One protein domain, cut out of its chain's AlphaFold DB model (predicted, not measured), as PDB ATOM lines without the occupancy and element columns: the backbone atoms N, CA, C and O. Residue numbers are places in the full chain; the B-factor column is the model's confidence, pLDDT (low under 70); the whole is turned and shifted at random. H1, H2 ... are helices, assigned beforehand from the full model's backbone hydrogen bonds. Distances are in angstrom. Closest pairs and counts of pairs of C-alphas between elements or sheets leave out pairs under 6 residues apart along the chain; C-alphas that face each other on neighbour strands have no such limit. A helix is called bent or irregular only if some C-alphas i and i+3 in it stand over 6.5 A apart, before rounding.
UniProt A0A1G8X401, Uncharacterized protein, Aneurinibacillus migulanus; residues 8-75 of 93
ATOM      1  N   LEU A   8      20.065 -38.506  -9.419       67.88
ATOM      2  CA  LEU A   8      20.854 -37.276  -9.295       67.88
ATOM      3  C   LEU A   8      20.820 -36.673  -7.890       67.88
ATOM      4  O   LEU A   8      21.836 -36.204  -7.398       67.88
ATOM      5  N   HIS A   9      19.673 -36.733  -7.220       72.88
ATOM      6  CA  HIS A   9      19.521 -36.196  -5.874       72.88
ATOM      7  C   HIS A   9      20.220 -37.065  -4.829       72.88
ATOM      8  O   HIS A   9      20.760 -36.550  -3.860       72.88
ATOM      9  N   VAL A  10      20.253 -38.387  -5.029       77.44
ATOM     10  CA  VAL A  10      21.054 -39.285  -4.182       77.44
ATOM     11  C   VAL A  10      22.545 -39.016  -4.387       77.44
ATOM     12  O   VAL A  10      23.306 -39.018  -3.428       77.44
ATOM     13  N   LEU A  11      22.961 -38.757  -5.625       73.81
ATOM     14  CA  LEU A  11      24.361 -38.519  -5.974       73.81
ATOM     15  C   LEU A  11      24.886 -37.189  -5.440       73.81
ATOM     16  O   LEU A  11      25.996 -37.163  -4.921       73.81
ATOM     17  N   ASP A  12      24.073 -36.134  -5.481       74.75
ATOM     18  CA  ASP A  12      24.397 -34.842  -4.868       74.75
ATOM     19  C   ASP A  12      24.633 -34.952  -3.347       74.75
ATOM     20  O   ASP A  12      25.326 -34.124  -2.765       74.75
ATOM     21  N   HIS A  13      24.083 -35.984  -2.696       79.56
ATOM     22  CA  HIS A  13      24.352 -36.293  -1.288       79.56
ATOM     23  C   HIS A  13      25.566 -37.203  -1.061       79.56
ATOM     24  O   HIS A  13      26.070 -37.255   0.058       79.56
ATOM     25  N   LEU A  14      25.996 -37.957  -2.074       81.12
ATOM     26  CA  LEU A  14      27.150 -38.861  -1.988       81.12
ATOM     27  C   LEU A  14      28.463 -38.171  -2.351       81.12
ATOM     28  O   LEU A  14      29.513 -38.592  -1.878       81.12
ATOM     29  N   VAL A  15      28.393 -37.171  -3.225       83.12
ATOM     30  CA  VAL A  15      29.524 -36.346  -3.639       83.12
ATOM     31  C   VAL A  15      29.064 -34.903  -3.538       83.12
ATOM     32  O   VAL A  15      28.366 -34.409  -4.430       83.12
ATOM     33  N   THR A  16      29.415 -34.246  -2.437       86.44
ATOM     34  CA  THR A  16      29.025 -32.851  -2.251       86.44
ATOM     35  C   THR A  16      29.985 -31.919  -2.989       86.44
ATOM     36  O   THR A  16      31.070 -32.305  -3.431       86.44
ATOM     37  N   GLU A  17      29.581 -30.661  -3.166       84.81
ATOM     38  CA  GLU A  17      30.445 -29.665  -3.806       84.81
ATOM     39  C   GLU A  17      31.698 -29.394  -2.956       84.81
ATOM     40  O   GLU A  17      32.765 -29.131  -3.506       84.81
ATOM     41  N   GLU A  18      31.598 -29.516  -1.630       88.00
ATOM     42  CA  GLU A  18      32.732 -29.397  -0.712       88.00
ATOM     43  C   GLU A  18      33.765 -30.504  -0.950       88.00
ATOM     44  O   GLU A  18      34.950 -30.193  -1.082       88.00
ATOM     45  N   ASP A  19      33.321 -31.759  -1.099       89.56
ATOM     46  CA  ASP A  19      34.203 -32.896  -1.402       89.56
ATOM     47  C   ASP A  19      34.949 -32.671  -2.726       89.56
ATOM     48  O   ASP A  19      36.157 -32.891  -2.841       89.56
ATOM     49  N   ILE A  20      34.231 -32.181  -3.743       89.69
ATOM     50  CA  ILE A  20      34.820 -31.861  -5.045       89.69
ATOM     51  C   ILE A  20      35.857 -30.749  -4.881       89.69
ATOM     52  O   ILE A  20      36.972 -30.881  -5.384       89.69
ATOM     53  N   GLN A  21      35.540 -29.673  -4.161       89.62
ATOM     54  CA  GLN A  21      36.477 -28.572  -3.946       89.62
ATOM     55  C   GLN A  21      37.732 -29.002  -3.182       89.62
ATOM     56  O   GLN A  21      38.827 -28.566  -3.545       89.62
ATOM     57  N   GLU A  22      37.603 -29.871  -2.180       93.06
ATOM     58  CA  GLU A  22      38.739 -30.429  -1.444       93.06
ATOM     59  C   GLU A  22      39.663 -31.235  -2.371       93.06
ATOM     60  O   GLU A  22      40.885 -31.041  -2.363       93.06
ATOM     61  N   ILE A  23      39.090 -32.077  -3.237       91.31
ATOM     62  CA  ILE A  23      39.846 -32.848  -4.234       91.31
ATOM     63  C   ILE A  23      40.568 -31.903  -5.208       91.31
ATOM     64  O   ILE A  23      41.764 -32.068  -5.464       91.31
ATOM     65  N   LEU A  24      39.873 -30.887  -5.732       91.75
ATOM     66  CA  LEU A  24      40.466 -29.929  -6.671       91.75
ATOM     67  C   LEU A  24      41.632 -29.165  -6.031       91.75
ATOM     68  O   LEU A  24      42.690 -29.038  -6.647       91.75
ATOM     69  N   GLN A  25      41.473 -28.719  -4.781       93.06
ATOM     70  CA  GLN A  25      42.533 -28.042  -4.032       93.06
ATOM     71  C   GLN A  25      43.731 -28.959  -3.772       93.06
ATOM     72  O   GLN A  25      44.867 -28.548  -4.007       93.06
ATOM     73  N   THR A  26      43.486 -30.204  -3.358       95.25
ATOM     74  CA  THR A  26      44.533 -31.202  -3.087       95.25
ATOM     75  C   THR A  26      45.409 -31.462  -4.314       95.25
ATOM     76  O   THR A  26      46.624 -31.616  -4.199       95.25
ATOM     77  N   HIS A  27      44.811 -31.455  -5.506       93.00
ATOM     78  CA  HIS A  27      45.527 -31.653  -6.765       93.00
ATOM     79  C   HIS A  27      46.006 -30.350  -7.425       93.00
ATOM     80  O   HIS A  27      46.571 -30.397  -8.520       93.00
ATOM     81  N   GLY A  28      45.788 -29.189  -6.796       91.62
ATOM     82  CA  GLY A  28      46.112 -27.884  -7.379       91.62
ATOM     83  C   GLY A  28      45.368 -27.605  -8.691       91.62
ATOM     84  O   GLY A  28      45.829 -26.808  -9.510       91.62
ATOM     85  N   TYR A  29      44.240 -28.280  -8.918       90.12
ATOM     86  CA  TYR A  29      43.433 -28.124 -10.114       90.12
ATOM     87  C   TYR A  29      42.454 -26.967  -9.929       90.12
ATOM     88  O   TYR A  29      41.779 -26.840  -8.910       90.12
ATOM     89  N   LYS A  30      42.348 -26.125 -10.955       87.31
ATOM     90  CA  LYS A  30      41.392 -25.023 -10.999       87.31
ATOM     91  C   LYS A  30      40.590 -25.121 -12.280       87.31
ATOM     92  O   LYS A  30      41.173 -25.196 -13.360       87.31
ATOM     93  N   ASP A  31      39.270 -25.044 -12.163       85.25
ATOM     94  CA  ASP A  31      38.399 -24.926 -13.325       85.25
ATOM     95  C   ASP A  31      38.766 -23.670 -14.129       85.25
ATOM     96  O   ASP A  31      38.627 -22.531 -13.677       85.25
ATOM     97  N   THR A  32      39.289 -23.888 -15.334       84.94
ATOM     98  CA  THR A  32      39.660 -22.827 -16.281       84.94
ATOM     99  C   THR A  32      38.545 -22.547 -17.282       84.94
ATOM    100  O   THR A  32      38.448 -21.447 -17.831       84.94
ATOM    101  N   ALA A  33      37.676 -23.532 -17.515       80.69
ATOM    102  CA  ALA A  33      36.575 -23.431 -18.452       80.69
ATOM    103  C   ALA A  33      35.396 -22.675 -17.827       80.69
ATOM    104  O   ALA A  33      34.820 -23.079 -16.823       80.69
ATOM    105  N   ARG A  34      34.960 -21.598 -18.488       73.38
ATOM    106  CA  ARG A  34      33.880 -20.721 -17.997       73.38
ATOM    107  C   ARG A  34      32.522 -21.416 -17.822       73.38
ATOM    108  O   ARG A  34      31.664 -20.906 -17.114       73.38
ATOM    109  N   LYS A  35      32.298 -22.519 -18.539       75.69
ATOM    110  CA  LYS A  35      30.999 -23.202 -18.654       75.69
ATOM    111  C   LYS A  35      31.053 -24.682 -18.258       75.69
ATOM    112  O   LYS A  35      30.059 -25.377 -18.427       75.69
ATOM    113  N   LEU A  36      32.204 -25.171 -17.798       78.38
ATOM    114  CA  LEU A  36      32.405 -26.584 -17.499       78.38
ATOM    115  C   LEU A  36      33.198 -26.711 -16.201       78.38
ATOM    116  O   LEU A  36      34.419 -26.590 -16.221       78.38
ATOM    117  N   SER A  37      32.481 -26.928 -15.099       85.75
ATOM    118  CA  SER A  37      33.082 -27.298 -13.820       85.75
ATOM    119  C   SER A  37      33.264 -28.810 -13.717       85.75
ATOM    120  O   SER A  37      32.561 -29.577 -14.389       85.75
ATOM    121  N   VAL A  38      34.159 -29.257 -12.833       86.62
ATOM    122  CA  VAL A  38      34.296 -30.690 -12.516       86.62
ATOM    123  C   VAL A  38      32.993 -31.270 -11.967       86.62
ATOM    124  O   VAL A  38      32.603 -32.369 -12.360       86.62
ATOM    125  N   SER A  39      32.254 -30.515 -11.151       84.44
ATOM    126  CA  SER A  39      30.936 -30.933 -10.662       84.44
ATOM    127  C   SER A  39      29.932 -31.166 -11.794       84.44
ATOM    128  O   SER A  39      29.225 -32.177 -11.809       84.44
ATOM    129  N   LEU A  40      29.922 -30.298 -12.809       81.19
ATOM    130  CA  LEU A  40      29.080 -30.474 -13.990       81.19
ATOM    131  C   LEU A  40      29.514 -31.681 -14.835       81.19
ATOM    132  O   LEU A  40      28.660 -32.406 -15.348       81.19
ATOM    133  N   LEU A  41      30.823 -31.915 -14.959       84.50
ATOM    134  CA  LEU A  41      31.366 -33.069 -15.673       84.50
ATOM    135  C   LEU A  41      30.974 -34.389 -14.995       84.50
ATOM    136  O   LEU A  41      30.518 -35.305 -15.675       84.50
ATOM    137  N   LEU A  42      31.098 -34.479 -13.669       84.81
ATOM    138  CA  LEU A  42      30.715 -35.671 -12.909       84.81
ATOM    139  C   LEU A  42      29.219 -35.958 -13.046       84.81
ATOM    140  O   LEU A  42      28.840 -37.076 -13.398       84.81
ATOM    141  N   ARG A  43      28.368 -34.938 -12.879       79.38
ATOM    142  CA  ARG A  43      26.919 -35.062 -13.107       79.38
ATOM    143  C   ARG A  43      26.612 -35.577 -14.511       79.38
ATOM    144  O   ARG A  43      25.798 -36.485 -14.667       79.38
ATOM    145  N   PHE A  44      27.282 -35.034 -15.528       77.25
ATOM    146  CA  PHE A  44      27.121 -35.484 -16.907       77.25
ATOM    147  C   PHE A  44      27.515 -36.953 -17.095       77.25
ATOM    148  O   PHE A  44      26.740 -37.709 -17.672       77.25
ATOM    149  N   LEU A  45      28.688 -37.370 -16.608       81.06
ATOM    150  CA  LEU A  45      29.167 -38.747 -16.758       81.06
ATOM    151  C   LEU A  45      28.228 -39.749 -16.086       81.06
ATOM    152  O   LEU A  45      27.969 -40.816 -16.640       81.06
ATOM    153  N   ILE A  46      27.674 -39.395 -14.927       79.88
ATOM    154  CA  ILE A  46      26.744 -40.274 -14.221       79.88
ATOM    155  C   ILE A  46      25.412 -40.377 -14.966       79.88
ATOM    156  O   ILE A  46      24.880 -41.479 -15.107       79.88
ATOM    157  N   MET A  47      24.885 -39.272 -15.500       75.62
ATOM    158  CA  MET A  47      23.703 -39.328 -16.366       75.62
ATOM    159  C   MET A  47      23.970 -40.147 -17.623       75.62
ATOM    160  O   MET A  47      23.168 -41.010 -17.963       75.62
ATOM    161  N   ALA A  48      25.125 -39.952 -18.257       77.19
ATOM    162  CA  ALA A  48      25.515 -40.721 -19.426       77.19
ATOM    163  C   ALA A  48      25.592 -42.224 -19.123       77.19
ATOM    164  O   ALA A  48      25.119 -43.022 -19.923       77.19
ATOM    165  N   ALA A  49      26.121 -42.617 -17.962       78.88
ATOM    166  CA  ALA A  49      26.145 -44.014 -17.533       78.88
ATOM    167  C   ALA A  49      24.739 -44.552 -17.218       78.88
ATOM    168  O   ALA A  49      24.392 -45.651 -17.635       78.88
ATOM    169  N   THR A  50      23.914 -43.765 -16.522       76.69
ATOM    170  CA  THR A  50      22.552 -44.151 -16.109       76.69
ATOM    171  C   THR A  50      21.619 -44.337 -17.302       76.69
ATOM    172  O   THR A  50      20.763 -45.217 -17.290       76.69
ATOM    173  N   HIS A  51      21.782 -43.500 -18.323       71.44
ATOM    174  CA  HIS A  51      20.984 -43.521 -19.545       71.44
ATOM    175  C   HIS A  51      21.678 -44.248 -20.705       71.44
ATOM    176  O   HIS A  51      21.174 -44.226 -21.825       71.44
ATOM    177  N   GLU A  52      22.839 -44.864 -20.455       75.12
ATOM    178  CA  GLU A  52      23.644 -45.570 -21.461       75.12
ATOM    179  C   GLU A  52      23.910 -44.725 -22.725       75.12
ATOM    180  O   GLU A  52      23.912 -45.205 -23.865       75.12
ATOM    181  N   TRP A  53      24.143 -43.424 -22.534       75.75
ATOM    182  CA  TRP A  53      24.415 -42.496 -23.622       75.75
ATOM    183  C   TRP A  53      25.729 -42.849 -24.315       75.75
ATOM    184  O   TRP A  53      26.818 -42.697 -23.767       75.75
ATOM    185  N   LYS A  54      25.625 -43.243 -25.587       67.94
ATOM    186  CA  LYS A  54      26.782 -43.585 -26.430       67.94
ATOM    187  C   LYS A  54      27.638 -42.375 -26.811       67.94
ATOM    188  O   LYS A  54      28.775 -42.541 -27.243       67.94
ATOM    189  N   SER A  55      27.101 -41.157 -26.710       64.44
ATOM    190  CA  SER A  55      27.841 -39.930 -27.009       64.44
ATOM    191  C   SER A  55      27.223 -38.696 -26.352       64.44
ATOM    192  O   SER A  55      26.041 -38.684 -26.018       64.44
ATOM    193  N   PHE A  56      28.000 -37.612 -26.262       61.22
ATOM    194  CA  PHE A  56      27.541 -36.311 -25.754       61.22
ATOM    195  C   PHE A  56      26.330 -35.749 -26.520       61.22
ATOM    196  O   PHE A  56      25.525 -35.015 -25.959       61.22
ATOM    197  N   ARG A  57      26.164 -36.115 -27.797       67.06
ATOM    198  CA  ARG A  57      25.020 -35.683 -28.616       67.06
ATOM    199  C   ARG A  57      23.716 -36.371 -28.215       67.06
ATOM    200  O   ARG A  57      22.653 -35.792 -28.406       67.06
ATOM    201  N   ASN A  58      23.789 -37.560 -27.616       64.00
ATOM    202  CA  ASN A  58      22.611 -38.288 -27.144       64.00
ATOM    203  C   ASN A  58      21.944 -37.566 -25.963       64.00
ATOM    204  O   ASN A  58      20.725 -37.602 -25.842       64.00
ATOM    205  N   ALA A  59      22.721 -36.815 -25.176       61.09
ATOM    206  CA  ALA A  59      22.207 -35.992 -24.083       61.09
ATOM    207  C   ALA A  59      21.246 -34.883 -24.549       61.09
ATOM    208  O   ALA A  59      20.397 -34.440 -23.782       61.09
ATOM    209  N   ALA A  60      21.376 -34.417 -25.799       57.97
ATOM    210  CA  ALA A  60      20.491 -33.402 -26.371       57.97
ATOM    211  C   ALA A  60      19.175 -33.994 -26.905       57.97
ATOM    212  O   ALA A  60      18.177 -33.286 -26.958       57.97
ATOM    213  N   VAL A  61      19.176 -35.278 -27.286       54.28
ATOM    214  CA  VAL A  61      18.004 -35.980 -27.842       54.28
ATOM    215  C   VAL A  61      17.047 -36.421 -26.732       54.28
ATOM    216  O   VAL A  61      15.839 -36.291 -26.887       54.28
ATOM    217  N   ASP A  62      17.575 -36.833 -25.576       50.41
ATOM    218  CA  ASP A  62      16.766 -37.142 -24.384       50.41
ATOM    219  C   ASP A  62      16.341 -35.882 -23.593       50.41
ATOM    220  O   ASP A  62      15.629 -35.969 -22.589       50.41
ATOM    221  N   GLY A  63      16.751 -34.694 -24.059       51.06
ATOM    222  CA  GLY A  63      16.527 -33.388 -23.431       51.06
ATOM    223  C   GLY A  63      15.082 -32.874 -23.442       51.06
ATOM    224  O   GLY A  63      14.828 -31.819 -22.864       51.06
ATOM    225  N   ASP A  64      14.132 -33.613 -24.023       47.44
ATOM    226  CA  ASP A  64      12.685 -33.353 -23.890       47.44
ATOM    227  C   ASP A  64      12.160 -33.622 -22.460       47.44
ATOM    228  O   ASP A  64      10.998 -33.356 -22.144       47.44
ATOM    229  N   ARG A  65      13.024 -34.128 -21.570       48.81
ATOM    230  CA  ARG A  65      12.793 -34.243 -20.127       48.81
ATOM    231  C   ARG A  65      13.591 -33.167 -19.376       48.81
ATOM    232  O   ARG A  65      14.783 -33.352 -19.117       48.81
ATOM    233  N   PRO A  66      12.970 -32.022 -19.035       50.59
ATOM    234  CA  PRO A  66      13.667 -30.868 -18.456       50.59
ATOM    235  C   PRO A  66      14.259 -31.133 -17.061       50.59
ATOM    236  O   PRO A  66      15.093 -30.362 -16.595       50.59
ATOM    237  N   ASP A  67      13.853 -32.216 -16.400       49.66
ATOM    238  CA  ASP A  67      14.367 -32.708 -15.119       49.66
ATOM    239  C   ASP A  67      15.667 -33.525 -15.238       49.66
ATOM    240  O   ASP A  67      16.352 -33.737 -14.237       49.66
ATOM    241  N   LEU A  68      16.014 -33.972 -16.449       50.16
ATOM    242  CA  LEU A  68      17.160 -34.844 -16.738       50.16
ATOM    243  C   LEU A  68      18.213 -34.177 -17.629       50.16
ATOM    244  O   LEU A  68      19.285 -34.738 -17.856       50.16
ATOM    245  N   ALA A  69      17.937 -32.973 -18.129       52.22
ATOM    246  CA  ALA A  69      18.902 -32.212 -18.899       52.22
ATOM    247  C   ALA A  69      19.951 -31.598 -17.951       52.22
ATOM    248  O   ALA A  69      19.604 -30.743 -17.129       52.22
ATOM    249  N   PRO A  70      21.251 -31.947 -18.056       48.22
ATOM    250  CA  PRO A  70      22.274 -31.122 -17.432       48.22
ATOM    251  C   PRO A  70      22.147 -29.679 -17.952       48.22
ATOM    252  O   PRO A  70      21.798 -29.482 -19.121       48.22
ATOM    253  N   PRO A  71      22.553 -28.654 -17.179       47.84
ATOM    254  CA  PRO A  71      22.597 -27.257 -17.637       47.84
ATOM    255  C   PRO A  71      23.567 -27.004 -18.820       47.84
ATOM    256  O   PRO A  71      23.808 -25.864 -19.217       47.84
ATOM    257  N   ILE A  72      24.077 -28.065 -19.457       48.19
ATOM    258  CA  ILE A  72      24.836 -28.101 -20.716       48.19
ATOM    259  C   ILE A  72      24.100 -27.417 -21.882       48.19
ATOM    260  O   ILE A  72      24.736 -27.087 -22.885       48.19
ATOM    261  N   GLN A  73      22.809 -27.083 -21.756       45.88
ATOM    262  CA  GLN A  73      22.133 -26.184 -22.704       45.88
ATOM    263  C   GLN A  73      22.906 -24.863 -22.928       45.88
ATOM    264  O   GLN A  73      22.861 -24.309 -24.022       45.88
ATOM    265  N   VAL A  74      23.723 -24.414 -21.961       41.53
ATOM    266  CA  VAL A  74      24.579 -23.218 -22.097       41.53
ATOM    267  C   VAL A  74      25.838 -23.457 -22.958       41.53
ATOM    268  O   VAL A  74      26.417 -22.506 -23.498       41.53
ATOM    269  N   LEU A  75      26.290 -24.706 -23.117       40.38
ATOM    270  CA  LEU A  75      27.432 -25.072 -23.970       40.38
ATOM    271  C   LEU A  75      27.018 -25.280 -25.435       40.38
ATOM    272  O   LEU A  75      27.778 -24.914 -26.331       40.38
TER     273      LEU A  75
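Overview. This is residues 8 to 75 of the 93 residues of an uncharacterized protein of Aneurinibacillus migulanus (UniProt A0A1G8X401). Look first at H3, the longest helix, in the middle of the model; three shorter helices are set round it with few contacts, H2 near its first end, H4 near its last end, and H1 near its Arg 43. Residues 27 to 37 make a long loop between H2 and H3, and residues 65 to 75 make a tail that folds back from H4. The printed part has 68 residues with four named helices, H1, H2, H3 and H4 in that order along the chain, and no named strand; the class is all helix. It is only just compact, close to loose, with a radius of gyration of the C-alphas of 12.9 A, and the C-alphas span 37 by 26 by 20 A.

Along the chain. Find C-alpha 38 at (34.296, -30.690, -12.516); from there H3, residues 38 to 50, runs 18.2 A to C-alpha 50 at (22.552, -44.151, -16.109). Go back to residues 17 to 26 for H2, 14.2 A long. Before it, H1 takes residues 8 to 14 and begins at C-alpha 8, at (20.854, -37.276, -9.295). After H3, look at residues 58 to 64 for H4, which is irregular: C-alphas 61 and 64 are 7.1 A apart.

Arrangement. Start from H3. With residues 38 to 39 alone it only just touches H2, with 3 pairs of C-alphas within 8 A; the closest C-alphas, those of Ile 20 and Ser 39, are 6.9 A apart. H2 and H3 run opposite ways at a steep tilt of 62 degrees. H1 is close to H3 but not clearly touching, its closest C-alphas those of Leu 8 and Arg 43 at 7.5 A; these two run opposite ways at a steep tilt of 59 degrees. H4 is also close to H3 but not clearly touching, with the C-alphas of Ala 48 and Ala 59 closest at 7.4 A, and the rough line of H4 is about perpendicular to H3 at 85 degrees. H1 and H2 are apart, as are H1 and H4, and H2 and H4. In H2 and H3 every O i to N i+4 pair is within hydrogen-bond range; in H1 2 of 3 are, and in H4 1 of 3, with 1 of 4 O i to N i+3 pairs.

Size, cuts and confidence. The two C-alphas farthest apart, those of Thr 26 and Asp 64, are 38.1 A from each other. The printed part has no cut. The link from H2 to H3 is long, with 11 residues; H1 to H2 is tight, with 2, and H3 to H4 is short, with 7. Mean pLDDT of the printed part is 73.1; look for values under 70 at residue 8 and residues 54 to 75.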